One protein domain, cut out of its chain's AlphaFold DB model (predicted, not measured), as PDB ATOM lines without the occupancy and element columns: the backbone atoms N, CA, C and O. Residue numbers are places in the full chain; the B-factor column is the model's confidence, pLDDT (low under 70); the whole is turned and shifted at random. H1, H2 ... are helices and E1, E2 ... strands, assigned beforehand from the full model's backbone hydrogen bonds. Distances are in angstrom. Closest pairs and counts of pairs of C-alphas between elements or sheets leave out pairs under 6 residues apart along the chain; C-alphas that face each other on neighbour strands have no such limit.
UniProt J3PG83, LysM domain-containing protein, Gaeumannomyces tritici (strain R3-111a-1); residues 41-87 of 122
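AT A GLANCE: This is residues 41 to 87 of the 122 residues of the protein "LysM domain-containing protein" of Gaeumannomyces tritici (strain R3-111a-1) (UniProt J3PG83). What shape? Helices H1 and H2 and strand E1 make a small head, from which residues 58 to 81 reach out and fold back. What make-up? Of 47 printed residues, under half are in H1, H2 and E1, in that order; the class is mixed. The whole is only just loose, close to compact, radius of gyration of the C-alphas 11.6 A, spans 34 by 21 by 16 A.

HOW THE PARTS SIT: The helices? H1, residues 41 to 47, and H2, residues 51 to 57, are close but not clearly touching: their closest C-alphas, 44 and 54, are 7.0 A apart. Every O i to N i+4 pair in both is within hydrogen-bond range. The strand? E1, residues 82 to 86, pairs with no named strand; its closest C-alpha to H2, 84, is 5.9 A from C-alpha 57.

IN THESE COORDINATES: H1's start? C-alpha 41 is at (129.556, 149.954, 121.149). E1's end? C-alpha 86 is at (142.691, 146.604, 116.349), 13.3 A from C-alpha 82.

THE WHOLE: Long link? H2 to E1 is long, 24 residues. Low confidence? Residues 69 to 81 and 87 have pLDDT under 70.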
ATOM      1  N   ASN A  41     129.581 151.119 120.257       83.50
ATOM      2  CA  ASN A  41     129.556 149.954 121.149       83.50
ATOM      3  C   ASN A  41     129.515 148.634 120.370       83.50
ATOM      4  O   ASN A  41     130.248 147.707 120.704       83.50
ATOM      5  N   GLN A  42     128.721 148.565 119.298       84.25
ATOM      6  CA  GLN A  42     128.654 147.385 118.438       84.25
ATOM      7  C   GLN A  42     130.004 147.118 117.760       84.25
ATOM      8  O   GLN A  42     130.472 145.982 117.735       84.25
ATOM      9  N   LEU A  43     130.667 148.166 117.266       81.81
ATOM     10  CA  LEU A  43     131.968 148.049 116.604       81.81
ATOM     11  C   LEU A  43     133.072 147.651 117.586       81.81
ATOM     12  O   LEU A  43     133.872 146.769 117.291       81.81
ATOM     13  N   ARG A  44     133.091 148.226 118.789       82.50
ATOM     14  CA  ARG A  44     134.027 147.809 119.841       82.50
ATOM     15  C   ARG A  44     133.899 146.340 120.200       82.50
ATOM     16  O   ARG A  44     134.917 145.664 120.285       82.50
ATOM     17  N   LEU A  45     132.672 145.861 120.392       83.31
ATOM     18  CA  LEU A  45     132.411 144.454 120.692       83.31
ATOM     19  C   LEU A  45     132.836 143.559 119.522       83.31
ATOM     20  O   LEU A  45     133.525 142.568 119.739       83.31
ATOM     21  N   LYS A  46     132.526 143.963 118.282       82.69
ATOM     22  CA  LYS A  46     132.932 143.260 117.051       82.69
ATOM     23  C   LYS A  46     134.451 143.087 116.940       82.69
ATOM     24  O   LYS A  46     134.909 142.045 116.483       82.69
ATOM     25  N   TYR A  47     135.225 144.096 117.340       81.25
ATOM     26  CA  TYR A  47     136.692 144.079 117.250       81.25
ATOM     27  C   TYR A  47     137.401 143.738 118.570       81.25
ATOM     28  O   TYR A  47     138.631 143.727 118.601       81.25
ATOM     29  N   GLY A  48     136.663 143.471 119.651       81.31
ATOM     30  CA  GLY A  48     137.235 143.180 120.969       81.31
ATOM     31  C   GLY A  48     138.065 144.331 121.552       81.31
ATOM     32  O   GLY A  48     139.108 144.091 122.152       81.31
ATOM     33  N   ILE A  49     137.644 145.585 121.348       81.50
ATOM     34  CA  ILE A  49     138.389 146.787 121.766       81.50
ATOM     35  C   ILE A  49     137.692 147.454 122.958       81.50
ATOM     36  O   ILE A  49     136.468 147.626 122.975       81.50
ATOM     37  N   SER A  50     138.467 147.881 123.956       85.25
ATOM     38  CA  SER A  50     137.965 148.681 125.078       85.25
ATOM     39  C   SER A  50     137.548 150.098 124.629       85.25
ATOM     40  O   SER A  50     137.908 150.549 123.545       85.25
ATOM     41  N   LEU A  51     136.746 150.817 125.427       83.69
ATOM     42  CA  LEU A  51     136.357 152.200 125.103       83.69
ATOM     43  C   LEU A  51     137.569 153.118 125.031       83.69
ATOM     44  O   LEU A  51     137.700 153.818 124.025       83.69
ATOM     45  N   PRO A  52     138.455 153.108 126.049       84.75
ATOM     46  CA  PRO A  52     139.608 153.991 126.036       84.75
ATOM     47  C   PRO A  52     140.527 153.697 124.849       84.75
ATOM     48  O   PRO A  52     140.962 154.634 124.184       84.75
ATOM     49  N   ASP A  53     140.745 152.428 124.490       82.31
ATOM     50  CA  ASP A  53     141.553 152.090 123.311       82.31
ATOM     51  C   ASP A  53     140.890 152.558 122.012       82.31
ATOM     52  O   ASP A  53     141.555 153.060 121.106       82.31
ATOM     53  N   PHE A  54     139.569 152.414 121.911       81.94
ATOM     54  CA  PHE A  54     138.812 152.819 120.732       81.94
ATOM     55  C   PHE A  54     138.860 154.333 120.499       81.94
ATOM     56  O   PHE A  54     139.075 154.762 119.365       81.94
ATOM     57  N   VAL A  55     138.710 155.132 121.558       83.50
ATOM     58  CA  VAL A  55     138.809 156.602 121.508       83.50
ATOM     59  C   VAL A  55     140.255 157.043 121.267       83.50
ATOM     60  O   VAL A  55     140.493 157.932 120.456       83.50
ATOM     61  N   THR A  56     141.236 156.360 121.863       83.19
ATOM     62  CA  THR A  56     142.667 156.620 121.616       83.19
ATOM     63  C   THR A  56     143.032 156.422 120.142       83.19
ATOM     64  O   THR A  56     143.778 157.209 119.562       83.19
ATOM     65  N   LEU A  57     142.485 155.382 119.506       80.25
ATOM     66  CA  LEU A  57     142.689 155.118 118.078       80.25
ATOM     67  C   LEU A  57     141.909 156.078 117.169       80.25
ATOM     68  O   LEU A  57     142.269 156.218 115.999       80.25
ATOM     69  N   ASN A  58     140.858 156.713 117.690       79.44
ATOM     70  CA  ASN A  58     139.925 157.556 116.947       79.44
ATOM     71  C   ASN A  58     139.601 158.830 117.744       79.44
ATOM     72  O   ASN A  58     138.479 158.971 118.231       79.44
ATOM     73  N   PRO A  59     140.536 159.789 117.849       80.31
ATOM     74  CA  PRO A  59     140.376 160.974 118.700       80.31
ATOM     75  C   PRO A  59     139.218 161.891 118.277       80.31
ATOM     76  O   PRO A  59     138.768 162.734 119.045       80.31
ATOM     77  N   ALA A  60     138.704 161.724 117.056       80.38
ATOM     78  CA  ALA A  60     137.503 162.408 116.596       80.38
ATOM     79  C   ALA A  60     136.208 161.835 117.202       80.38
ATOM     80  O   ALA A  60     135.163 162.456 117.043       80.38
ATOM     81  N   ILE A  61     136.232 160.671 117.860       82.56
ATOM     82  CA  ILE A  61     135.069 160.032 118.489       82.56
ATOM     83  C   ILE A  61     135.003 160.438 119.960       82.56
ATOM     84  O   ILE A  61     135.983 160.342 120.692       82.56
ATOM     85  N   LYS A  62     133.825 160.868 120.410       79.50
ATOM     86  CA  LYS A  62     133.561 161.174 121.817       79.50
ATOM     87  C   LYS A  62     133.468 159.885 122.626       79.50
ATOM     88  O   LYS A  62     132.909 158.900 122.154       79.50
ATOM     89  N   GLU A  63     133.881 159.938 123.885       81.44
ATOM     90  CA  GLU A  63     133.760 158.818 124.832       81.44
ATOM     91  C   GLU A  63     132.312 158.340 124.992       81.44
ATOM     92  O   GLU A  63     132.046 157.146 125.045       81.44
ATOM     93  N   ASN A  64     131.353 159.266 124.940       82.19
ATOM     94  CA  ASN A  64     129.924 158.947 124.983       82.19
ATOM     95  C   ASN A  64     129.389 158.351 123.665       82.19
ATOM     96  O   ASN A  64     128.187 158.142 123.525       82.19
ATOM     97  N   CYS A  65     130.251 158.127 122.666       81.00
ATOM     98  CA  CYS A  65     129.929 157.566 121.354       81.00
ATOM     99  C   CYS A  65     128.820 158.315 120.576       81.00
ATOM    100  O   CYS A  65     128.248 157.773 119.632       81.00
ATOM    101  N   THR A  66     128.524 159.571 120.930       80.50
ATOM    102  CA  THR A  66     127.382 160.346 120.406       80.50
ATOM    103  C   THR A  66     127.618 160.992 119.045       80.50
ATOM    104  O   THR A  66     126.734 161.666 118.527       80.50
ATOM    105  N   ASN A  67     128.811 160.852 118.475       76.31
ATOM    106  CA  ASN A  67     129.192 161.509 117.228       76.31
ATOM    107  C   ASN A  67     129.672 160.543 116.139       76.31
ATOM    108  O   ASN A  67     130.151 160.992 115.096       76.31
ATOM    109  N   LEU A  68     129.537 159.233 116.368       79.00
ATOM    110  CA  LEU A  68     129.800 158.227 115.349       79.00
ATOM    111  C   LEU A  68     128.526 157.981 114.539       79.00
ATOM    112  O   LEU A  68     127.608 157.315 115.008       79.00
ATOM    113  N   PHE A  69     128.489 158.508 113.317       67.25
ATOM    114  CA  PHE A  69     127.374 158.321 112.392       67.25
ATOM    115  C   PHE A  69     127.889 157.846 111.033       67.25
ATOM    116  O   PHE A  69     128.859 158.399 110.499       67.25
ATOM    117  N   ALA A  70     127.218 156.861 110.437       62.47
ATOM    118  CA  ALA A  70     127.325 156.625 109.005       62.47
ATOM    119  C   ALA A  70     126.578 157.744 108.284       62.47
ATOM    120  O   ALA A  70     125.358 157.872 108.417       62.47
ATOM    121  N   ARG A  71     127.287 158.589 107.535       56.91
ATOM    122  CA  ARG A  71     126.597 159.584 106.712       56.91
ATOM    123  C   ARG A  71     126.032 158.854 105.498       56.91
ATOM    124  O   ARG A  71     126.688 157.980 104.932       56.91
ATOM    125  N   LYS A  72     124.799 159.195 105.110       49.00
ATOM    126  CA  LYS A  72     124.163 158.656 103.900       49.00
ATOM    127  C   LYS A  72     125.114 158.831 102.714       49.00
ATOM    128  O   LYS A  72     125.497 159.951 102.388       49.00
ATOM    129  N   ALA A  73     125.475 157.722 102.077       51.88
ATOM    130  CA  ALA A  73     126.167 157.742 100.802       51.88
ATOM    131  C   ALA A  73     125.179 158.236  99.740       51.88
ATOM    132  O   ALA A  73     124.211 157.550  99.417       51.88
ATOM    133  N   THR A  74     125.385 159.440  99.218       49.91
ATOM    134  CA  THR A  74     124.837 159.803  97.911       49.91
ATOM    135  C   THR A  74     125.711 159.117  96.858       49.91
ATOM    136  O   THR A  74     126.912 158.954  97.074       49.91
ATOM    137  N   ALA A  75     125.113 158.646  95.759       55.25
ATOM    138  CA  ALA A  75     125.651 157.624  94.843       55.25
ATOM    139  C   ALA A  75     126.994 157.935  94.133       55.25
ATOM    140  O   ALA A  75     127.407 157.194  93.251       55.25
ATOM    141  N   SER A  76     127.702 158.995  94.515       47.78
ATOM    142  CA  SER A  76     129.016 159.353  93.986       47.78
ATOM    143  C   SER A  76     130.145 159.313  95.020       47.78
ATOM    144  O   SER A  76     131.303 159.213  94.619       47.78
ATOM    145  N   ARG A  77     129.865 159.354  96.334       47.38
ATOM    146  CA  ARG A  77     130.882 159.224  97.395       47.38
ATOM    147  C   ARG A  77     130.245 158.645  98.662       47.38
ATOM    148  O   ARG A  77     129.415 159.327  99.268       47.38
ATOM    149  N   PRO A  78     130.647 157.457  99.149       47.19
ATOM    150  CA  PRO A  78     130.332 157.102 100.521       47.19
ATOM    151  C   PRO A  78     131.055 158.099 101.432       47.19
ATOM    152  O   PRO A  78     132.268 158.029 101.620       47.19
ATOM    153  N   SER A  79     130.322 159.069 101.985       45.75
ATOM    154  CA  SER A  79     130.804 159.914 103.081       45.75
ATOM    155  C   SER A  79     130.772 159.083 104.365       45.75
ATOM    156  O   SER A  79     130.023 159.341 105.297       45.75
ATOM    157  N   ALA A  80     131.506 157.981 104.377       54.06
ATOM    158  CA  ALA A  80     131.454 157.043 105.473       54.06
ATOM    159  C   ALA A  80     132.596 157.326 106.447       54.06
ATOM    160  O   ALA A  80     133.736 157.593 106.062       54.06
ATOM    161  N   THR A  81     132.252 157.324 107.732       63.41
ATOM    162  CA  THR A  81     133.212 157.536 108.809       63.41
ATOM    163  C   THR A  81     134.108 156.303 108.853       63.41
ATOM    164  O   THR A  81     133.624 155.205 109.109       63.41
ATOM    165  N   SER A  82     135.392 156.464 108.533       70.69
ATOM    166  CA  SER A  82     136.373 155.386 108.640       70.69
ATOM    167  C   SER A  82     136.981 155.419 110.033       70.69
ATOM    168  O   SER A  82     137.512 156.451 110.446       70.69
ATOM    169  N   ILE A  83     136.883 154.312 110.760       75.12
ATOM    170  CA  ILE A  83     137.462 154.171 112.095       75.12
ATOM    171  C   ILE A  83     138.654 153.226 112.061       75.12
ATOM    172  O   ILE A  83     138.660 152.234 111.333       75.12
ATOM    173  N   ARG A  84     139.654 153.508 112.885       79.69
ATOM    174  CA  ARG A  84     140.796 152.636 113.123       79.69
ATOM    175  C   ARG A  84     140.464 151.654 114.244       79.69
ATOM    176  O   ARG A  84     140.083 152.052 115.342       79.69
ATOM    177  N   THR A  85     140.629 150.370 113.981       74.44
ATOM    178  CA  THR A  85     140.365 149.274 114.915       74.44
ATOM    179  C   THR A  85     141.618 148.416 115.076       74.44
ATOM    180  O   THR A  85     142.505 148.409 114.223       74.44
ATOM    181  N   ARG A  86     141.731 147.699 116.194       71.62
ATOM    182  CA  ARG A  86     142.691 146.604 116.349       71.62
ATOM    183  C   ARG A  86     142.133 145.354 115.679       71.62
ATOM    184  O   ARG A  86     140.925 145.118 115.687       71.62
ATOM    185  N   ALA A  87     143.019 144.552 115.100       59.78
ATOM    186  CA  ALA A  87     142.655 143.201 114.714       59.78
ATOM    187  C   ALA A  87     142.302 142.405 115.981       59.78
ATOM    188  O   ALA A  87     143.130 142.283 116.881       59.78
TER     189      ALA A  87